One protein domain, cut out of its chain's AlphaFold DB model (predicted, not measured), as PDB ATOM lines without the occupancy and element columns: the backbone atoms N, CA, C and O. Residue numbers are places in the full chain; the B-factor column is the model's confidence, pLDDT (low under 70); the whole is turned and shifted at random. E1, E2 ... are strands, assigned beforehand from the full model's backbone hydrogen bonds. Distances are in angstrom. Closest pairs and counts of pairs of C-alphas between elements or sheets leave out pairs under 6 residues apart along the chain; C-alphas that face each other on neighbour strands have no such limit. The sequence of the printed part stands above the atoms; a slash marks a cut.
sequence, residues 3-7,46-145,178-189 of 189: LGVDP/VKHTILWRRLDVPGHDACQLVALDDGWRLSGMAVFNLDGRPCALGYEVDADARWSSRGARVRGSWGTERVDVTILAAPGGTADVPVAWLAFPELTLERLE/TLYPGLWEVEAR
ATOM      1  N   LEU A   3     -50.188 -19.762  13.429       32.38
ATOM      2  CA  LEU A   3     -50.511 -19.548  12.019       32.38
ATOM      3  C   LEU A   3     -49.767 -18.307  11.553       32.38
ATOM      4  O   LEU A   3     -50.069 -17.197  11.983       32.38
ATOM      5  N   GLY A   4     -48.762 -18.499  10.710       30.25
ATOM      6  CA  GLY A   4     -48.037 -17.394  10.102       30.25
ATOM      7  C   GLY A   4     -46.712 -17.843   9.515       30.25
ATOM      8  O   GLY A   4     -45.920 -18.495  10.191       30.25
ATOM      9  N   VAL A   5     -46.480 -17.465   8.260       30.08
ATOM     10  CA  VAL A   5     -45.128 -17.250   7.742       30.08
ATOM     11  C   VAL A   5     -44.706 -15.865   8.215       30.08
ATOM     12  O   VAL A   5     -45.485 -14.922   8.104       30.08
ATOM     13  N   ASP A   6     -43.535 -15.768   8.831       35.03
ATOM     14  CA  ASP A   6     -43.080 -14.567   9.527       35.03
ATOM     15  C   ASP A   6     -42.297 -13.657   8.561       35.03
ATOM     16  O   ASP A   6     -41.207 -14.044   8.126       35.03
ATOM     17  N   PRO A   7     -42.806 -12.469   8.183       31.95
ATOM     18  CA  PRO A   7     -42.016 -11.463   7.504       31.95
ATOM     19  C   PRO A   7     -41.296 -10.635   8.567       31.95
ATOM     20  O   PRO A   7     -41.867  -9.767   9.227       31.95
ATOM     21  N   VAL A  46     -41.428 -27.653  -4.575       85.25
ATOM     22  CA  VAL A  46     -41.184 -27.724  -3.130       85.25
ATOM     23  C   VAL A  46     -39.751 -27.261  -2.879       85.25
ATOM     24  O   VAL A  46     -38.803 -27.785  -3.460       85.25
ATOM     25  N   LYS A  47     -39.596 -26.231  -2.049       87.19
ATOM     26  CA  LYS A  47     -38.300 -25.654  -1.681       87.19
ATOM     27  C   LYS A  47     -37.771 -26.211  -0.374       87.19
ATOM     28  O   LYS A  47     -36.559 -26.282  -0.200       87.19
ATOM     29  N   HIS A  48     -38.664 -26.583   0.537       86.88
ATOM     30  CA  HIS A  48     -38.273 -27.124   1.827       86.88
ATOM     31  C   HIS A  48     -39.381 -27.965   2.450       86.88
ATOM     32  O   HIS A  48     -40.562 -27.690   2.227       86.88
ATOM     33  N   THR A  49     -38.978 -28.932   3.264       88.44
ATOM     34  CA  THR A  49     -39.830 -29.726   4.148       88.44
ATOM     35  C   THR A  49     -39.239 -29.713   5.542       88.44
ATOM     36  O   THR A  49     -38.034 -29.547   5.711       88.44
ATOM     37  N   ILE A  50     -40.088 -29.848   6.551       88.69
ATOM     38  CA  ILE A  50     -39.642 -29.968   7.935       88.69
ATOM     39  C   ILE A  50     -40.709 -30.675   8.768       88.69
ATOM     40  O   ILE A  50     -41.909 -30.470   8.578       88.69
ATOM     41  N   LEU A  51     -40.245 -31.531   9.673       93.81
ATOM     42  CA  LEU A  51     -41.036 -32.201  10.692       93.81
ATOM     43  C   LEU A  51     -40.563 -31.711  12.054       93.81
ATOM     44  O   LEU A  51     -39.384 -31.832  12.388       93.81
ATOM     45  N   TRP A  52     -41.495 -31.204  12.845       94.75
ATOM     46  CA  TRP A  52     -41.287 -30.863  14.239       94.75
ATOM     47  C   TRP A  52     -41.932 -31.890  15.145       94.75
ATOM     48  O   TRP A  52     -43.082 -32.279  14.942       94.75
ATOM     49  N   ARG A  53     -41.208 -32.249  16.200       95.50
ATOM     50  CA  ARG A  53     -41.729 -32.952  17.361       95.50
ATOM     51  C   ARG A  53     -42.107 -31.945  18.430       95.50
ATOM     52  O   ARG A  53     -41.370 -30.995  18.709       95.50
ATOM     53  N   ARG A  54     -43.261 -32.173  19.037       91.00
ATOM     54  CA  ARG A  54     -43.752 -31.380  20.156       91.00
ATOM     55  C   ARG A  54     -43.118 -31.851  21.473       91.00
ATOM     56  O   ARG A  54     -42.886 -33.046  21.655       91.00
ATOM     57  N   LEU A  55     -42.785 -30.914  22.364       90.31
ATOM     58  CA  LEU A  55     -42.009 -31.167  23.589       90.31
ATOM     59  C   LEU A  55     -42.840 -31.106  24.878       90.31
ATOM     60  O   LEU A  55     -42.513 -31.797  25.838       90.31
ATOM     61  N   ASP A  56     -43.900 -30.301  24.899       86.31
ATOM     62  CA  ASP A  56     -44.816 -30.135  26.036       86.31
ATOM     63  C   ASP A  56     -45.864 -31.254  26.106       86.31
ATOM     64  O   ASP A  56     -46.225 -31.719  27.186       86.31
ATOM     65  N   VAL A  57     -46.337 -31.716  24.948       88.44
ATOM     66  CA  VAL A  57     -47.336 -32.787  24.811       88.44
ATOM     67  C   VAL A  57     -47.025 -33.671  23.598       88.44
ATOM     68  O   VAL A  57     -46.380 -33.204  22.659       88.44
ATOM     69  N   PRO A  58     -47.496 -34.934  23.551       92.62
ATOM     70  CA  PRO A  58     -47.268 -35.801  22.399       92.62
ATOM     71  C   PRO A  58     -47.855 -35.221  21.110       92.62
ATOM     72  O   PRO A  58     -49.046 -34.897  21.048       92.62
ATOM     73  N   GLY A  59     -47.041 -35.143  20.060       93.62
ATOM     74  CA  GLY A  59     -47.496 -34.695  18.752       93.62
ATOM     75  C   GLY A  59     -46.390 -34.211  17.831       93.62
ATOM     76  O   GLY A  59     -45.225 -34.140  18.216       93.62
ATOM     77  N   HIS A  60     -46.796 -33.873  16.612       95.19
ATOM     78  CA  HIS A  60     -45.934 -33.408  15.540       95.19
ATOM     79  C   HIS A  60     -46.610 -32.307  14.722       95.19
ATOM     80  O   HIS A  60     -47.835 -32.165  14.720       95.19
ATOM     81  N   ASP A  61     -45.795 -31.559  13.994       93.12
ATOM     82  CA  ASP A  61     -46.222 -30.694  12.901       93.12
ATOM     83  C   ASP A  61     -45.296 -30.954  11.717       93.12
ATOM     84  O   ASP A  61     -44.080 -30.985  11.882       93.12
ATOM     85  N   ALA A  62     -45.857 -31.195  10.541       91.44
ATOM     86  CA  ALA A  62     -45.093 -31.363   9.316       91.44
ATOM     87  C   ALA A  62     -45.522 -30.299   8.318       91.44
ATOM     88  O   ALA A  62     -46.718 -30.161   8.044       91.44
ATOM     89  N   CYS A  63     -44.562 -29.596   7.724       89.56
ATOM     90  CA  CYS A  63     -44.859 -28.601   6.708       89.56
ATOM     91  C   CYS A  63     -43.930 -28.678   5.503       89.56
ATOM     92  O   CYS A  63     -42.814 -29.194   5.557       89.56
ATOM     93  N   GLN A  64     -44.402 -28.085   4.416       88.19
ATOM     94  CA  GLN A  64     -43.647 -27.830   3.204       88.19
ATOM     95  C   GLN A  64     -43.784 -26.365   2.790       88.19
ATOM     96  O   GLN A  64     -44.822 -25.731   2.994       88.19
ATOM     97  N   LEU A  65     -42.733 -25.852   2.163       87.62
ATOM     98  CA  LEU A  65     -42.707 -24.556   1.503       87.62
ATOM     99  C   LEU A  65     -42.667 -24.755  -0.004       87.62
ATOM    100  O   LEU A  65     -41.793 -25.450  -0.523       87.62
ATOM    101  N   VAL A  66     -43.577 -24.097  -0.703       86.50
ATOM    102  CA  VAL A  66     -43.719 -24.156  -2.154       86.50
ATOM    103  C   VAL A  66     -43.545 -22.754  -2.722       86.50
ATOM    104  O   VAL A  66     -44.150 -21.800  -2.233       86.50
ATOM    105  N   ALA A  67     -42.721 -22.636  -3.764       84.12
ATOM    106  CA  ALA A  67     -42.669 -21.427  -4.579       84.12
ATOM    107  C   ALA A  67     -43.850 -21.414  -5.559       84.12
ATOM    108  O   ALA A  67     -44.121 -22.428  -6.206       84.12
ATOM    109  N   LEU A  68     -44.528 -20.274  -5.659       86.12
ATOM    110  CA  LEU A  68     -45.589 -19.989  -6.624       86.12
ATOM    111  C   LEU A  68     -45.100 -18.928  -7.620       86.12
ATOM    112  O   LEU A  68     -44.111 -18.245  -7.358       86.12
ATOM    113  N   ASP A  69     -45.819 -18.748  -8.729       86.88
ATOM    114  CA  ASP A  69     -45.467 -17.752  -9.757       86.88
ATOM    115  C   ASP A  69     -45.399 -16.318  -9.205       86.88
ATOM    116  O   ASP A  69     -44.602 -15.503  -9.666       86.88
ATOM    117  N   ASP A  70     -46.220 -16.007  -8.200       85.06
ATOM    118  CA  ASP A  70     -46.380 -14.664  -7.644       85.06
ATOM    119  C   ASP A  70     -46.114 -14.585  -6.129       85.06
ATOM    120  O   ASP A  70     -46.465 -13.586  -5.485       85.06
ATOM    121  N   GLY A  71     -45.481 -15.614  -5.552       88.50
ATOM    122  CA  GLY A  71     -45.169 -15.650  -4.128       88.50
ATOM    123  C   GLY A  71     -44.865 -17.035  -3.569       88.50
ATOM    124  O   GLY A  71     -44.183 -17.851  -4.189       88.50
ATOM    125  N   TRP A  72     -45.355 -17.286  -2.359       86.31
ATOM    126  CA  TRP A  72     -45.027 -18.468  -1.568       86.31
ATOM    127  C   TRP A  72     -46.278 -19.076  -0.955       86.31
ATOM    128  O   TRP A  72     -47.189 -18.359  -0.540       86.31
ATOM    129  N   ARG A  73     -46.275 -20.402  -0.818       89.38
ATOM    130  CA  ARG A  73     -47.237 -21.123   0.011       89.38
ATOM    131  C   ARG A  73     -46.517 -22.004   1.011       89.38
ATOM    132  O   ARG A  73     -45.716 -22.854   0.630       89.38
ATOM    133  N   LEU A  74     -46.867 -21.847   2.279       87.94
ATOM    134  CA  LEU A  74     -46.527 -22.788   3.335       87.94
ATOM    135  C   LEU A  74     -47.767 -23.627   3.643       87.94
ATOM    136  O   LEU A  74     -48.836 -23.081   3.909       87.94
ATOM    137  N   SER A  75     -47.649 -24.947   3.576       89.38
ATOM    138  CA  SER A  75     -48.745 -25.855   3.915       89.38
ATOM    139  C   SER A  75     -48.260 -26.979   4.805       89.38
ATOM    140  O   SER A  75     -47.119 -27.423   4.696       89.38
ATOM    141  N   GLY A  76     -49.120 -27.438   5.702       88.50
ATOM    142  CA  GLY A  76     -48.732 -28.464   6.653       88.50
ATOM    143  C   GLY A  76     -49.894 -29.054   7.421       88.50
ATOM    144  O   GLY A  76     -51.065 -28.750   7.172       88.50
ATOM    145  N   MET A  77     -49.546 -29.937   8.348       93.81
ATOM    146  CA  MET A  77     -50.485 -30.576   9.247       93.81
ATOM    147  C   MET A  77     -49.872 -30.728  10.631       93.81
ATOM    148  O   MET A  77     -48.839 -31.376  10.788       93.81
ATOM    149  N   ALA A  78     -50.576 -30.208  11.632       91.50
ATOM    150  CA  ALA A  78     -50.269 -30.450  13.027       91.50
ATOM    151  C   ALA A  78     -51.200 -31.527  13.590       91.50
ATOM    152  O   ALA A  78     -52.428 -31.418  13.504       91.50
ATOM    153  N   VAL A  79     -50.603 -32.559  14.181       94.75
ATOM    154  CA  VAL A  79     -51.299 -33.649  14.865       94.75
ATOM    155  C   VAL A  79     -50.714 -33.797  16.257       94.75
ATOM    156  O   VAL A  79     -49.561 -34.186  16.413       94.75
ATOM    157  N   PHE A  80     -51.492 -33.489  17.285       91.00
ATOM    158  CA  PHE A  80     -51.021 -33.530  18.669       91.00
ATOM    159  C   PHE A  80     -52.163 -33.795  19.643       91.00
ATOM    160  O   PHE A  80     -53.336 -33.627  19.316       91.00
ATOM    161  N   ASN A  81     -51.817 -34.202  20.857       88.50
ATOM    162  CA  ASN A  81     -52.753 -34.286  21.966       88.50
ATOM    163  C   ASN A  81     -52.754 -32.956  22.729       88.50
ATOM    164  O   ASN A  81     -51.702 -32.528  23.187       88.50
ATOM    165  N   LEU A  82     -53.909 -32.308  22.869       83.31
ATOM    166  CA  LEU A  82     -54.059 -31.107  23.693       83.31
ATOM    167  C   LEU A  82     -55.199 -31.322  24.681       83.31
ATOM    168  O   LEU A  82     -56.330 -31.576  24.263       83.31
ATOM    169  N   ASP A  83     -54.880 -31.258  25.973       84.06
ATOM    170  CA  ASP A  83     -55.801 -31.506  27.090       84.06
ATOM    171  C   ASP A  83     -56.537 -32.855  26.995       84.06
ATOM    172  O   ASP A  83     -57.737 -32.967  27.241       84.06
ATOM    173  N   GLY A  84     -55.819 -33.904  26.579       87.81
ATOM    174  CA  GLY A  84     -56.372 -35.253  26.421       87.81
ATOM    175  C   GLY A  84     -57.224 -35.444  25.161       87.81
ATOM    176  O   GLY A  84     -57.761 -36.532  24.947       87.81
ATOM    177  N   ARG A  85     -57.354 -34.415  24.314       90.31
ATOM    178  CA  ARG A  85     -58.154 -34.446  23.088       90.31
ATOM    179  C   ARG A  85     -57.254 -34.512  21.849       90.31
ATOM    180  O   ARG A  85     -56.313 -33.722  21.728       90.31
ATOM    181  N   PRO A  86     -57.563 -35.388  20.874       92.44
ATOM    182  CA  PRO A  86     -56.811 -35.453  19.627       92.44
ATOM    183  C   PRO A  86     -57.042 -34.191  18.794       92.44
ATOM    184  O   PRO A  86     -58.181 -33.804  18.530       92.44
ATOM    185  N   CYS A  87     -55.960 -33.561  18.355       91.75
ATOM    186  CA  CYS A  87     -55.959 -32.446  17.422       91.75
ATOM    187  C   CYS A  87     -55.391 -32.917  16.081       91.75
ATOM    188  O   CYS A  87     -54.356 -33.580  16.052       91.75
ATOM    189  N   ALA A  88     -56.067 -32.583  14.985       94.69
ATOM    190  CA  ALA A  88     -55.601 -32.833  13.628       94.69
ATOM    191  C   ALA A  88     -56.001 -31.642  12.758       94.69
ATOM    192  O   ALA A  88     -57.169 -31.508  12.385       94.69
ATOM    193  N   LEU A  89     -55.047 -30.755  12.479       90.25
ATOM    194  CA  LEU A  89     -55.269 -29.490  11.782       90.25
ATOM    195  C   LEU A  89     -54.351 -29.388  10.570       90.25
ATOM    196  O   LEU A  89     -53.136 -29.318  10.714       90.25
ATOM    197  N   GLY A  90     -54.940 -29.345   9.379       92.00
ATOM    198  CA  GLY A  90     -54.254 -28.943   8.159       92.00
ATOM    199  C   GLY A  90     -54.302 -27.428   8.001       92.00
ATOM    200  O   GLY A  90     -55.337 -26.811   8.276       92.00
ATOM    201  N   TYR A  91     -53.211 -26.832   7.536       85.44
ATOM    202  CA  TYR A  91     -53.121 -25.396   7.320       85.44
ATOM    203  C   TYR A  91     -52.436 -25.041   6.007       85.44
ATOM    204  O   TYR A  91     -51.617 -25.790   5.476       85.44
ATOM    205  N   GLU A  92     -52.784 -23.865   5.504       88.94
ATOM    206  CA  GLU A  92     -52.196 -23.231   4.330       88.94
ATOM    207  C   GLU A  92     -52.008 -21.747   4.640       88.94
ATOM    208  O   GLU A  92     -52.907 -21.120   5.199       88.94
ATOM    209  N   VAL A  93     -50.855 -21.190   4.288       85.56
ATOM    210  CA  VAL A  93     -50.548 -19.764   4.400       85.56
ATOM    211  C   VAL A  93     -49.958 -19.301   3.079       85.56
ATOM    212  O   VAL A  93     -48.971 -19.870   2.611       85.56
ATOM    213  N   ASP A  94     -50.564 -18.272   2.498       86.12
ATOM    214  CA  ASP A  94     -50.114 -17.645   1.261       86.12
ATOM    215  C   ASP A  94     -49.415 -16.333   1.560       86.12
ATOM    216  O   ASP A  94     -49.916 -15.525   2.345       86.12
ATOM    217  N   ALA A  95     -48.303 -16.093   0.878       83.94
ATOM    218  CA  ALA A  95     -47.580 -14.835   0.924       83.94
ATOM    219  C   ALA A  95     -47.195 -14.362  -0.479       83.94
ATOM    220  O   ALA A  95     -47.079 -15.158  -1.409       83.94
ATOM    221  N   ASP A  96     -46.998 -13.055  -0.635       85.00
ATOM    222  CA  ASP A  96     -46.418 -12.493  -1.852       85.00
ATOM    223  C   ASP A  96     -44.906 -12.758  -1.954       85.00
ATOM    224  O   ASP A  96     -44.272 -13.271  -1.031       85.00
ATOM    225  N   ALA A  97     -44.298 -12.378  -3.079       84.06
ATOM    226  CA  ALA A  97     -42.857 -12.524  -3.301       84.06
ATOM    227  C   ALA A  97     -41.974 -11.800  -2.257       84.06
ATOM    228  O   ALA A  97     -40.790 -12.114  -2.138       84.06
ATOM    229  N   ARG A  98     -42.530 -10.847  -1.496       82.56
ATOM    230  CA  ARG A  98     -41.856 -10.112  -0.416       82.56
ATOM    231  C   ARG A  98     -42.126 -10.719   0.966       82.56
ATOM    232  O   ARG A  98     -41.781 -10.087   1.959       82.56
ATOM    233  N   TRP A  99     -42.704 -11.923   1.029       80.88
ATOM    234  CA  TRP A  99     -43.093 -12.631   2.255       80.88
ATOM    235  C   TRP A  99     -44.242 -11.990   3.040       80.88
ATOM    236  O   TRP A  99     -44.530 -12.405   4.163       80.88
ATOM    237  N   SER A 100     -44.962 -11.032   2.451       80.00
ATOM    238  CA  SER A 100     -46.153 -10.470   3.083       80.00
ATOM    239  C   SER A 100     -47.312 -11.457   2.989       80.00
ATOM    240  O   SER A 100     -47.715 -11.847   1.889       80.00
ATOM    241  N   SER A 101     -47.852 -11.873   4.139       80.50
ATOM    242  CA  SER A 101     -48.988 -12.798   4.201       80.50
ATOM    243  C   SER A 101     -50.220 -12.193   3.520       80.50
ATOM    244  O   SER A 101     -50.636 -11.085   3.839       80.50
ATOM    245  N   ARG A 102     -50.834 -12.947   2.606       83.19
ATOM    246  CA  ARG A 102     -52.094 -12.614   1.916       83.19
ATOM    247  C   ARG A 102     -53.296 -13.260   2.589       83.19
ATOM    248  O   ARG A 102     -54.394 -12.708   2.580       83.19
ATOM    249  N   GLY A 103     -53.087 -14.428   3.183       81.75
ATOM    250  CA  GLY A 103     -54.119 -15.131   3.918       81.75
ATOM    251  C   GLY A 103     -53.640 -16.460   4.471       81.75
ATOM    252  O   GLY A 103     -52.572 -16.958   4.120       81.75
ATOM    253  N   ALA A 104     -54.453 -17.028   5.348       83.69
ATOM    254  CA  ALA A 104     -54.233 -18.333   5.932       83.69
ATOM    255  C   ALA A 104     -55.556 -19.083   6.064       83.69
ATOM    256  O   ALA A 104     -56.606 -18.482   6.300       83.69
ATOM    257  N   ARG A 105     -55.501 -20.407   5.964       83.75
ATOM    258  CA  ARG A 105     -56.624 -21.292   6.245       83.75
ATOM    259  C   ARG A 105     -56.195 -22.402   7.180       83.75
ATOM    260  O   ARG A 105     -55.131 -22.979   6.998       83.75
ATOM    261  N   VAL A 106     -57.066 -22.748   8.119       84.94
ATOM    262  CA  VAL A 106     -56.936 -23.926   8.977       84.94
ATOM    263  C   VAL A 106     -58.193 -24.750   8.883       84.94
ATOM    264  O   VAL A 106     -59.293 -24.217   9.002       84.94
ATOM    265  N   ARG A 107     -58.035 -26.056   8.701       88.12
ATOM    266  CA  ARG A 107     -59.132 -27.014   8.697       88.12
ATOM    267  C   ARG A 107     -58.788 -28.249   9.495       88.12
ATOM    268  O   ARG A 107     -57.671 -28.743   9.417       88.12
ATOM    269  N   GLY A 108     -59.785 -28.819  10.152       90.62
ATOM    270  CA  GLY A 108     -59.642 -30.112  10.798       90.62
ATOM    271  C   GLY A 108     -60.538 -30.240  12.009       90.62
ATOM    272  O   GLY A 108     -61.716 -29.867  11.958       90.62
ATOM    273  N   SER A 109     -59.987 -30.795  13.079       89.00
ATOM    274  CA  SER A 109     -60.727 -31.026  14.310       89.00
ATOM    275  C   SER A 109     -59.852 -31.007  15.552       89.00
ATOM    276  O   SER A 109     -58.658 -31.308  15.503       89.00
ATOM    277  N   TRP A 110     -60.494 -30.724  16.679       89.56
ATOM    278  CA  TRP A 110     -59.953 -30.909  18.017       89.56
ATOM    279  C   TRP A 110     -60.997 -31.631  18.871       89.56
ATOM    280  O   TRP A 110     -62.085 -31.117  19.126       89.56
ATOM    281  N   GLY A 111     -60.720 -32.871  19.273       90.00
ATOM    282  CA  GLY A 111     -61.757 -33.785  19.751       90.00
ATOM    283  C   GLY A 111     -62.868 -33.942  18.705       90.00
ATOM    284  O   GLY A 111     -62.600 -34.265  17.550       90.00
ATOM    285  N   THR A 112     -64.113 -33.688  19.100       88.56
ATOM    286  CA  THR A 112     -65.288 -33.731  18.212       88.56
ATOM    287  C   THR A 112     -65.598 -32.392  17.537       88.56
ATOM    288  O   THR A 112     -66.459 -32.332  16.658       88.56
ATOM    289  N   GLU A 113     -64.905 -31.317  17.916       88.19
ATOM    290  CA  GLU A 113     -65.141 -29.978  17.383       88.19
ATOM    291  C   GLU A 113     -64.478 -29.814  16.018       88.19
ATOM    292  O   GLU A 113     -63.340 -30.236  15.794       88.19
ATOM    293  N   ARG A 114     -65.204 -29.189  15.087       88.94
ATOM    294  CA  ARG A 114     -64.714 -28.879  13.744       88.94
ATOM    295  C   ARG A 114     -64.071 -27.502  13.733       88.94
ATOM    296  O   ARG A 114     -64.681 -26.533  14.169       88.94
ATOM    297  N   VAL A 115     -62.885 -27.423  13.142       83.00
ATOM    298  CA  VAL A 115     -62.179 -26.166  12.886       83.00
ATOM    299  C   VAL A 115     -62.192 -25.917  11.378       83.00
ATOM    300  O   VAL A 115     -61.769 -26.781  10.609       83.00
ATOM    301  N   ASP A 116     -62.702 -24.764  10.947       87.38
ATOM    302  CA  ASP A 116     -62.522 -24.210   9.595       87.38
ATOM    303  C   ASP A 116     -62.433 -22.689   9.731       87.38
ATOM    304  O   ASP A 116     -63.435 -22.008   9.945       87.38
ATOM    305  N   VAL A 117     -61.209 -22.173   9.696       77.81
ATOM    306  CA  VAL A 117     -60.903 -20.753   9.893       77.81
ATOM    307  C   VAL A 117     -60.170 -20.263   8.659       77.81
ATOM    308  O   VAL A 117     -59.240 -20.914   8.192       77.81
ATOM    309  N   THR A 118     -60.587 -19.118   8.125       80.12
ATOM    310  CA  THR A 118     -59.899 -18.431   7.026       80.12
ATOM    311  C   THR A 118     -59.649 -16.987   7.422       80.12
ATOM    312  O   THR A 118     -60.535 -16.319   7.951       80.12
ATOM    313  N   ILE A 119     -58.433 -16.521   7.168       77.19
ATOM    314  CA  ILE A 119     -57.949 -15.185   7.496       77.19
ATOM    315  C   ILE A 119     -57.416 -14.593   6.205       77.19
ATOM    316  O   ILE A 119     -56.662 -15.254   5.495       77.19
ATOM    317  N   LEU A 120     -57.799 -13.360   5.902       77.81
ATOM    318  CA  LEU A 120     -57.306 -12.624   4.745       77.81
ATOM    319  C   LEU A 120     -56.624 -11.353   5.239       77.81
ATOM    320  O   LEU A 120     -57.144 -10.677   6.129       77.81
ATOM    321  N   ALA A 121     -55.466 -11.038   4.670       71.56
ATOM    322  CA  ALA A 121     -54.798  -9.776   4.934       71.56
ATOM    323  C   ALA A 121     -55.481  -8.650   4.149       71.56
ATOM    324  O   ALA A 121     -55.850  -8.814   2.983       71.56
ATOM    325  N   ALA A 122     -55.645  -7.491   4.787       65.94
ATOM    326  CA  ALA A 122     -56.115  -6.297   4.101       65.94
ATOM    327  C   ALA A 122     -54.994  -5.723   3.207       65.94
ATOM    328  O   ALA A 122     -53.833  -5.703   3.630       65.94
ATOM    329  N   PRO A 123     -55.306  -5.216   1.999       57.81
ATOM    330  CA  PRO A 123     -54.321  -4.540   1.161       57.81
ATOM    331  C   PRO A 123     -53.675  -3.354   1.894       57.81
ATOM    332  O   PRO A 123     -54.379  -2.522   2.459       57.81
ATOM    333  N   GLY A 124     -52.342  -3.262   1.862       56.53
ATOM    334  CA  GLY A 124     -51.595  -2.123   2.413       56.53
ATOM    335  C   GLY A 124     -51.361  -2.135   3.928       56.53
ATOM    336  O   GLY A 124     -50.861  -1.146   4.455       56.53
ATOM    337  N   GLY A 125     -51.685  -3.220   4.639       48.34
ATOM    338  CA  GLY A 125     -51.350  -3.347   6.058       48.34
ATOM    339  C   GLY A 125     -49.854  -3.590   6.280       48.34
ATOM    340  O   GLY A 125     -49.362  -4.678   5.999       48.34
ATOM    341  N   THR A 126     -49.132  -2.606   6.813       44.81
ATOM    342  CA  THR A 126     -47.845  -2.819   7.498       44.81
ATOM    343  C   THR A 126     -48.131  -3.246   8.932       44.81
ATOM    344  O   THR A 126     -48.961  -2.632   9.604       44.81
ATOM    345  N   ALA A 127     -47.481  -4.304   9.415       47.03
ATOM    346  CA  ALA A 127     -47.745  -4.815  10.751       47.03
ATOM    347  C   ALA A 127     -46.444  -5.128  11.497       47.03
ATOM    348  O   ALA A 127     -45.578  -5.841  10.993       47.03
ATOM    349  N   ASP A 128     -46.349  -4.619  12.725       49.78
ATOM    350  CA  ASP A 128     -45.398  -5.065  13.744       49.78
ATOM    351  C   ASP A 128     -45.755  -6.499  14.176       49.78
ATOM    352  O   ASP A 128     -46.359  -6.710  15.216       49.78
ATOM    353  N   VAL A 129     -45.499  -7.471  13.294       55.97
ATOM    354  CA  VAL A 129     -45.652  -8.935  13.435       55.97
ATOM    355  C   VAL A 129     -46.775  -9.431  14.382       55.97
ATOM    356  O   VAL A 129     -46.531 -10.293  15.232       55.97
ATOM    357  N   PRO A 130     -48.030  -8.949  14.277       62.84
ATOM    358  CA  PRO A 130     -49.117  -9.593  14.983       62.84
ATOM    359  C   PRO A 130     -49.439 -10.904  14.268       62.84
ATOM    360  O   PRO A 130     -49.691 -10.928  13.060       62.84
ATOM    361  N   VAL A 131     -49.457 -12.005  15.011       69.06
ATOM    362  CA  VAL A 131     -49.907 -13.288  14.473       69.06
ATOM    363  C   VAL A 131     -51.377 -13.492  14.789       69.06
ATOM    364  O   VAL A 131     -51.868 -13.107  15.853       69.06
ATOM    365  N   ALA A 132     -52.080 -14.140  13.868       71.81
ATOM    366  CA  ALA A 132     -53.398 -14.664  14.156       71.81
ATOM    367  C   ALA A 132     -53.226 -15.965  14.955       71.81
ATOM    368  O   ALA A 132     -52.784 -16.994  14.439       71.81
ATOM    369  N   TRP A 133     -53.513 -15.892  16.246       74.19
ATOM    370  CA  TRP A 133     -53.360 -16.979  17.196       74.19
ATOM    371  C   TRP A 133     -54.696 -17.683  17.399       74.19
ATOM    372  O   TRP A 133     -55.648 -17.079  17.877       74.19
ATOM    373  N   LEU A 134     -54.777 -18.964  17.036       74.38
ATOM    374  CA  LEU A 134     -55.912 -19.796  17.429       74.38
ATOM    375  C   LEU A 134     -55.670 -20.292  18.859       74.38
ATOM    376  O   LEU A 134     -54.851 -21.201  19.069       74.38
ATOM    377  N   ALA A 135     -56.348 -19.652  19.809       73.88
ATOM    378  CA  ALA A 135     -56.283 -19.943  21.230       73.88
ATOM    379  C   ALA A 135     -57.139 -21.164  21.587       73.88
ATOM    380  O   ALA A 135     -58.178 -21.433  20.985       73.88
ATOM    381  N   PHE A 136     -56.666 -21.914  22.575       70.50
ATOM    382  CA  PHE A 136     -57.339 -23.073  23.146       70.50
ATOM    383  C   PHE A 136     -57.462 -22.857  24.660       70.50
ATOM    384  O   PHE A 136     -56.543 -22.259  25.228       70.50
ATOM    385  N   PRO A 137     -58.514 -23.395  25.304       75.94
ATOM    386  CA  PRO A 137     -59.552 -24.274  24.746       75.94
ATOM    387  C   PRO A 137     -60.686 -23.566  23.982       75.94
ATOM    388  O   PRO A 137     -61.525 -24.237  23.393       75.94
ATOM    389  N   GLU A 138     -60.734 -22.235  23.961       78.56
ATOM    390  CA  GLU A 138     -61.896 -21.472  23.483       78.56
ATOM    391  C   GLU A 138     -62.083 -21.484  21.954       78.56
ATOM    392  O   GLU A 138     -63.121 -21.039  21.460       78.56
ATOM    393  N   LEU A 139     -61.094 -21.976  21.195       75.19
ATOM    394  CA  LEU A 139     -61.046 -21.928  19.727       75.19
ATOM    395  C   LEU A 139     -61.274 -20.515  19.168       75.19
ATOM    396  O   LEU A 139     -61.845 -20.328  18.088       75.19
ATOM    397  N   THR A 140     -60.814 -19.506  19.901       73.62
ATOM    398  CA  THR A 140     -60.896 -18.105  19.506       73.62
ATOM    399  C   THR A 140     -59.694 -17.734  18.660       73.62
ATOM    400  O   THR A 140     -58.554 -18.083  18.960       73.62
ATOM    401  N   LEU A 141     -59.951 -17.019  17.565       75.75
ATOM    402  CA  LEU A 141     -58.882 -16.395  16.806       75.75
ATOM    403  C   LEU A 141     -58.589 -15.022  17.401       75.75
ATOM    404  O   LEU A 141     -59.439 -14.130  17.374       75.75
ATOM    405  N   GLU A 142     -57.378 -14.864  17.909       77.31
ATOM    406  CA  GLU A 142     -56.926 -13.681  18.623       77.31
ATOM    407  C   GLU A 142     -55.709 -13.074  17.939       77.31
ATOM    408  O   GLU A 142     -54.921 -13.753  17.282       77.31
ATOM    409  N   ARG A 143     -55.553 -11.762  18.087       78.19
ATOM    410  CA  ARG A 143     -54.344 -11.071  17.658       78.19
ATOM    411  C   ARG A 143     -53.310 -11.199  18.773       78.19
ATOM    412  O   ARG A 143     -53.538 -10.677  19.859       78.19
ATOM    413  N   LEU A 144     -52.187 -11.859  18.498       78.56
ATOM    414  CA  LEU A 144     -51.074 -11.973  19.438       78.56
ATOM    415  C   LEU A 144     -49.889 -11.154  18.932       78.56
ATOM    416  O   LEU A 144     -49.336 -11.436  17.868       78.56
ATOM    417  N   GLU A 145     -49.498 -10.150  19.709       81.12
ATOM    418  CA  GLU A 145     -48.307  -9.351  19.438       81.12
ATOM    419  C   GLU A 145     -47.053 -10.195  19.667       81.12
ATOM    420  O   GLU A 145     -46.928 -10.890  20.677       81.12
ATOM    421  N   THR A 178     -35.848 -24.317  14.202       87.12
ATOM    422  CA  THR A 178     -35.251 -25.632  14.471       87.12
ATOM    423  C   THR A 178     -35.340 -25.994  15.947       87.12
ATOM    424  O   THR A 178     -35.414 -27.174  16.281       87.12
ATOM    425  N   LEU A 179     -35.394 -24.985  16.821       89.44
ATOM    426  CA  LEU A 179     -35.684 -25.139  18.239       89.44
ATOM    427  C   LEU A 179     -36.572 -23.991  18.715       89.44
ATOM    428  O   LEU A 179     -36.210 -22.818  18.599       89.44
ATOM    429  N   TYR A 180     -37.705 -24.365  19.293       89.44
ATOM    430  CA  TYR A 180     -38.608 -23.520  20.055       89.44
ATOM    431  C   TYR A 180     -38.627 -24.070  21.492       89.44
ATOM    432  O   TYR A 180     -39.358 -25.029  21.764       89.44
ATOM    433  N   PRO A 181     -37.790 -23.539  22.402       91.06
ATOM    434  CA  PRO A 181     -37.532 -24.155  23.704       91.06
ATOM    435  C   PRO A 181     -38.798 -24.551  24.475       91.06
ATOM    436  O   PRO A 181     -39.700 -23.750  24.677       91.06
ATOM    437  N   GLY A 182     -38.883 -25.813  24.891       88.75
ATOM    438  CA  GLY A 182     -40.021 -26.330  25.657       88.75
ATOM    439  C   GLY A 182     -41.301 -26.595  24.857       88.75
ATOM    440  O   GLY A 182     -42.184 -27.251  25.395       88.75
ATOM    441  N   LEU A 183     -41.402 -26.167  23.590       88.75
ATOM    442  CA  LEU A 183     -42.585 -26.420  22.756       88.75
ATOM    443  C   LEU A 183     -42.290 -27.306  21.544       88.75
ATOM    444  O   LEU A 183     -42.997 -28.287  21.335       88.75
ATOM    445  N   TRP A 184     -41.266 -26.989  20.748       90.88
ATOM    446  CA  TRP A 184     -41.007 -27.677  19.479       90.88
ATOM    447  C   TRP A 184     -39.522 -27.843  19.187       90.88
ATOM    448  O   TRP A 184     -38.702 -26.967  19.454       90.88
ATOM    449  N   GLU A 185     -39.193 -28.953  18.549       92.44
ATOM    450  CA  GLU A 185     -37.852 -29.308  18.101       92.44
ATOM    451  C   GLU A 185     -37.961 -29.945  16.720       92.44
ATOM    452  O   GLU A 185     -38.908 -30.675  16.440       92.44
ATOM    453  N   VAL A 186     -37.005 -29.666  15.841       90.69
ATOM    454  CA  VAL A 186     -36.943 -30.337  14.542       90.69
ATOM    455  C   VAL A 186     -36.532 -31.802  14.688       90.69
ATOM    456  O   VAL A 186     -35.524 -32.109  15.314       90.69
ATOM    457  N   GLU A 187     -37.287 -32.685  14.044       93.50
ATOM    458  CA  GLU A 187     -37.030 -34.125  13.989       93.50
ATOM    459  C   GLU A 187     -36.487 -34.554  12.617       93.50
ATOM    460  O   GLU A 187     -35.548 -35.344  12.544       93.50
ATOM    461  N   ALA A 188     -37.023 -33.993  11.524       89.00
ATOM    462  CA  ALA A 188     -36.568 -34.270  10.158       89.00
ATOM    463  C   ALA A 188     -36.690 -33.034   9.249       89.00
ATOM    464  O   ALA A 188     -37.457 -32.115   9.543       89.00
ATOM    465  N   ARG A 189     -35.914 -32.999   8.159       79.75
ATOM    466  CA  ARG A 189     -35.873 -31.910   7.167       79.75
ATOM    467  C   ARG A 189     -35.786 -32.494   5.763       79.75
ATOM    468  O   ARG A 189     -34.970 -33.428   5.605       79.75
TER     469      ARG A 189
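Overview. This is residues 3 to 7, 46 to 145 and 178 to 189 of the 189 residues of an uncharacterized protein of Candidatus Rokubacteria bacterium (UniProt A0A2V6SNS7). One long antiparallel sheet, twisted and curled, makes a half-open trough; the short hairpin E9 and E10 continues it at one rim, and a second hairpin, E7 and E8, folds back over the hollow near the other rim, where E6 is. Residues 3 to 7 lie in the hollow. The printed part has 117 residues with no named helix and ten named strands, E1 to E10 in order along the chain, 81 residues in all: the class is all strand. The large sheet runs E6, E5, E4, E3, E2, E1, E10, E9, and E7 and E8 form a separate antiparallel pair. The whole is compact, with a radius of gyration of the C-alphas of 14.5 A and spans of 41 by 31 by 24 A.

Arrangement. Start after residues 3 to 7, at E1, residues 46 to 54. It forms a hairpin with E2, residues 59 to 68, where N 52 and O 61 are 2.8 A apart. E2 and E3, residues 71 to 82, are antiparallel at 172 degrees, with N 64 to O 75 at 2.8 A. E4, residues 85 to 96, follows beside E3, with N 87 to O 80 at 2.8 A. Next comes E5, residues 101 to 110, with N 90 to O 107 at 2.8 A, then the edge strand E6, residues 113 to 120, with N 106 to O 117 at 2.8 A. E1 to E6 are a meander, each strand the antiparallel neighbour of the one before. E7, residues 130 to 135, is only just apart from E6, the closest C-alphas being 8.1 A apart; it pairs with E8, residues 140 to 145, through N 133 and O 142 at 2.8 A. Beyond the cut, the edge strand E9, residues 178 to 180, pairs with E10, residues 184 to 188, through N 180 and O 184 at 2.8 A. E10 is also the neighbour of E1, at 128 degrees, with N 53 to O 185 at 2.8 A. From edge to edge the way across the sheet turns by 90 degrees.

Along the chain. Find C-alpha 46 at (-41.184, -27.724, -3.130), where E1 begins; it runs 23.7 A. E2 measures 29.4 A, E3 33.0 A, E4 35.2 A, E5 25.3 A and E6 22.9 A. E3 bends by 53 degrees at residue 79. E6 ends at C-alpha 120, (-57.306, -12.624, 4.745). E10 ends at C-alpha 188, (-36.568, -34.270, 10.158).

Size, cuts and confidence. The two C-alphas farthest apart, those of Asp 69 and Gly 84, are 41.6 A apart. Residues 8 to 45 are not printed, and C-alphas 7 and 46 are 19.4 A apart; residues 146 to 177 are not printed, and C-alphas 145 and 178 are 21.5 A apart. Of the links that are printed whole, E6 to E7 is short and the others are tight. The model's pLDDT is under 70 at residues 3 to 7 and 122 to 131, of which 130 and 131 belong to E7.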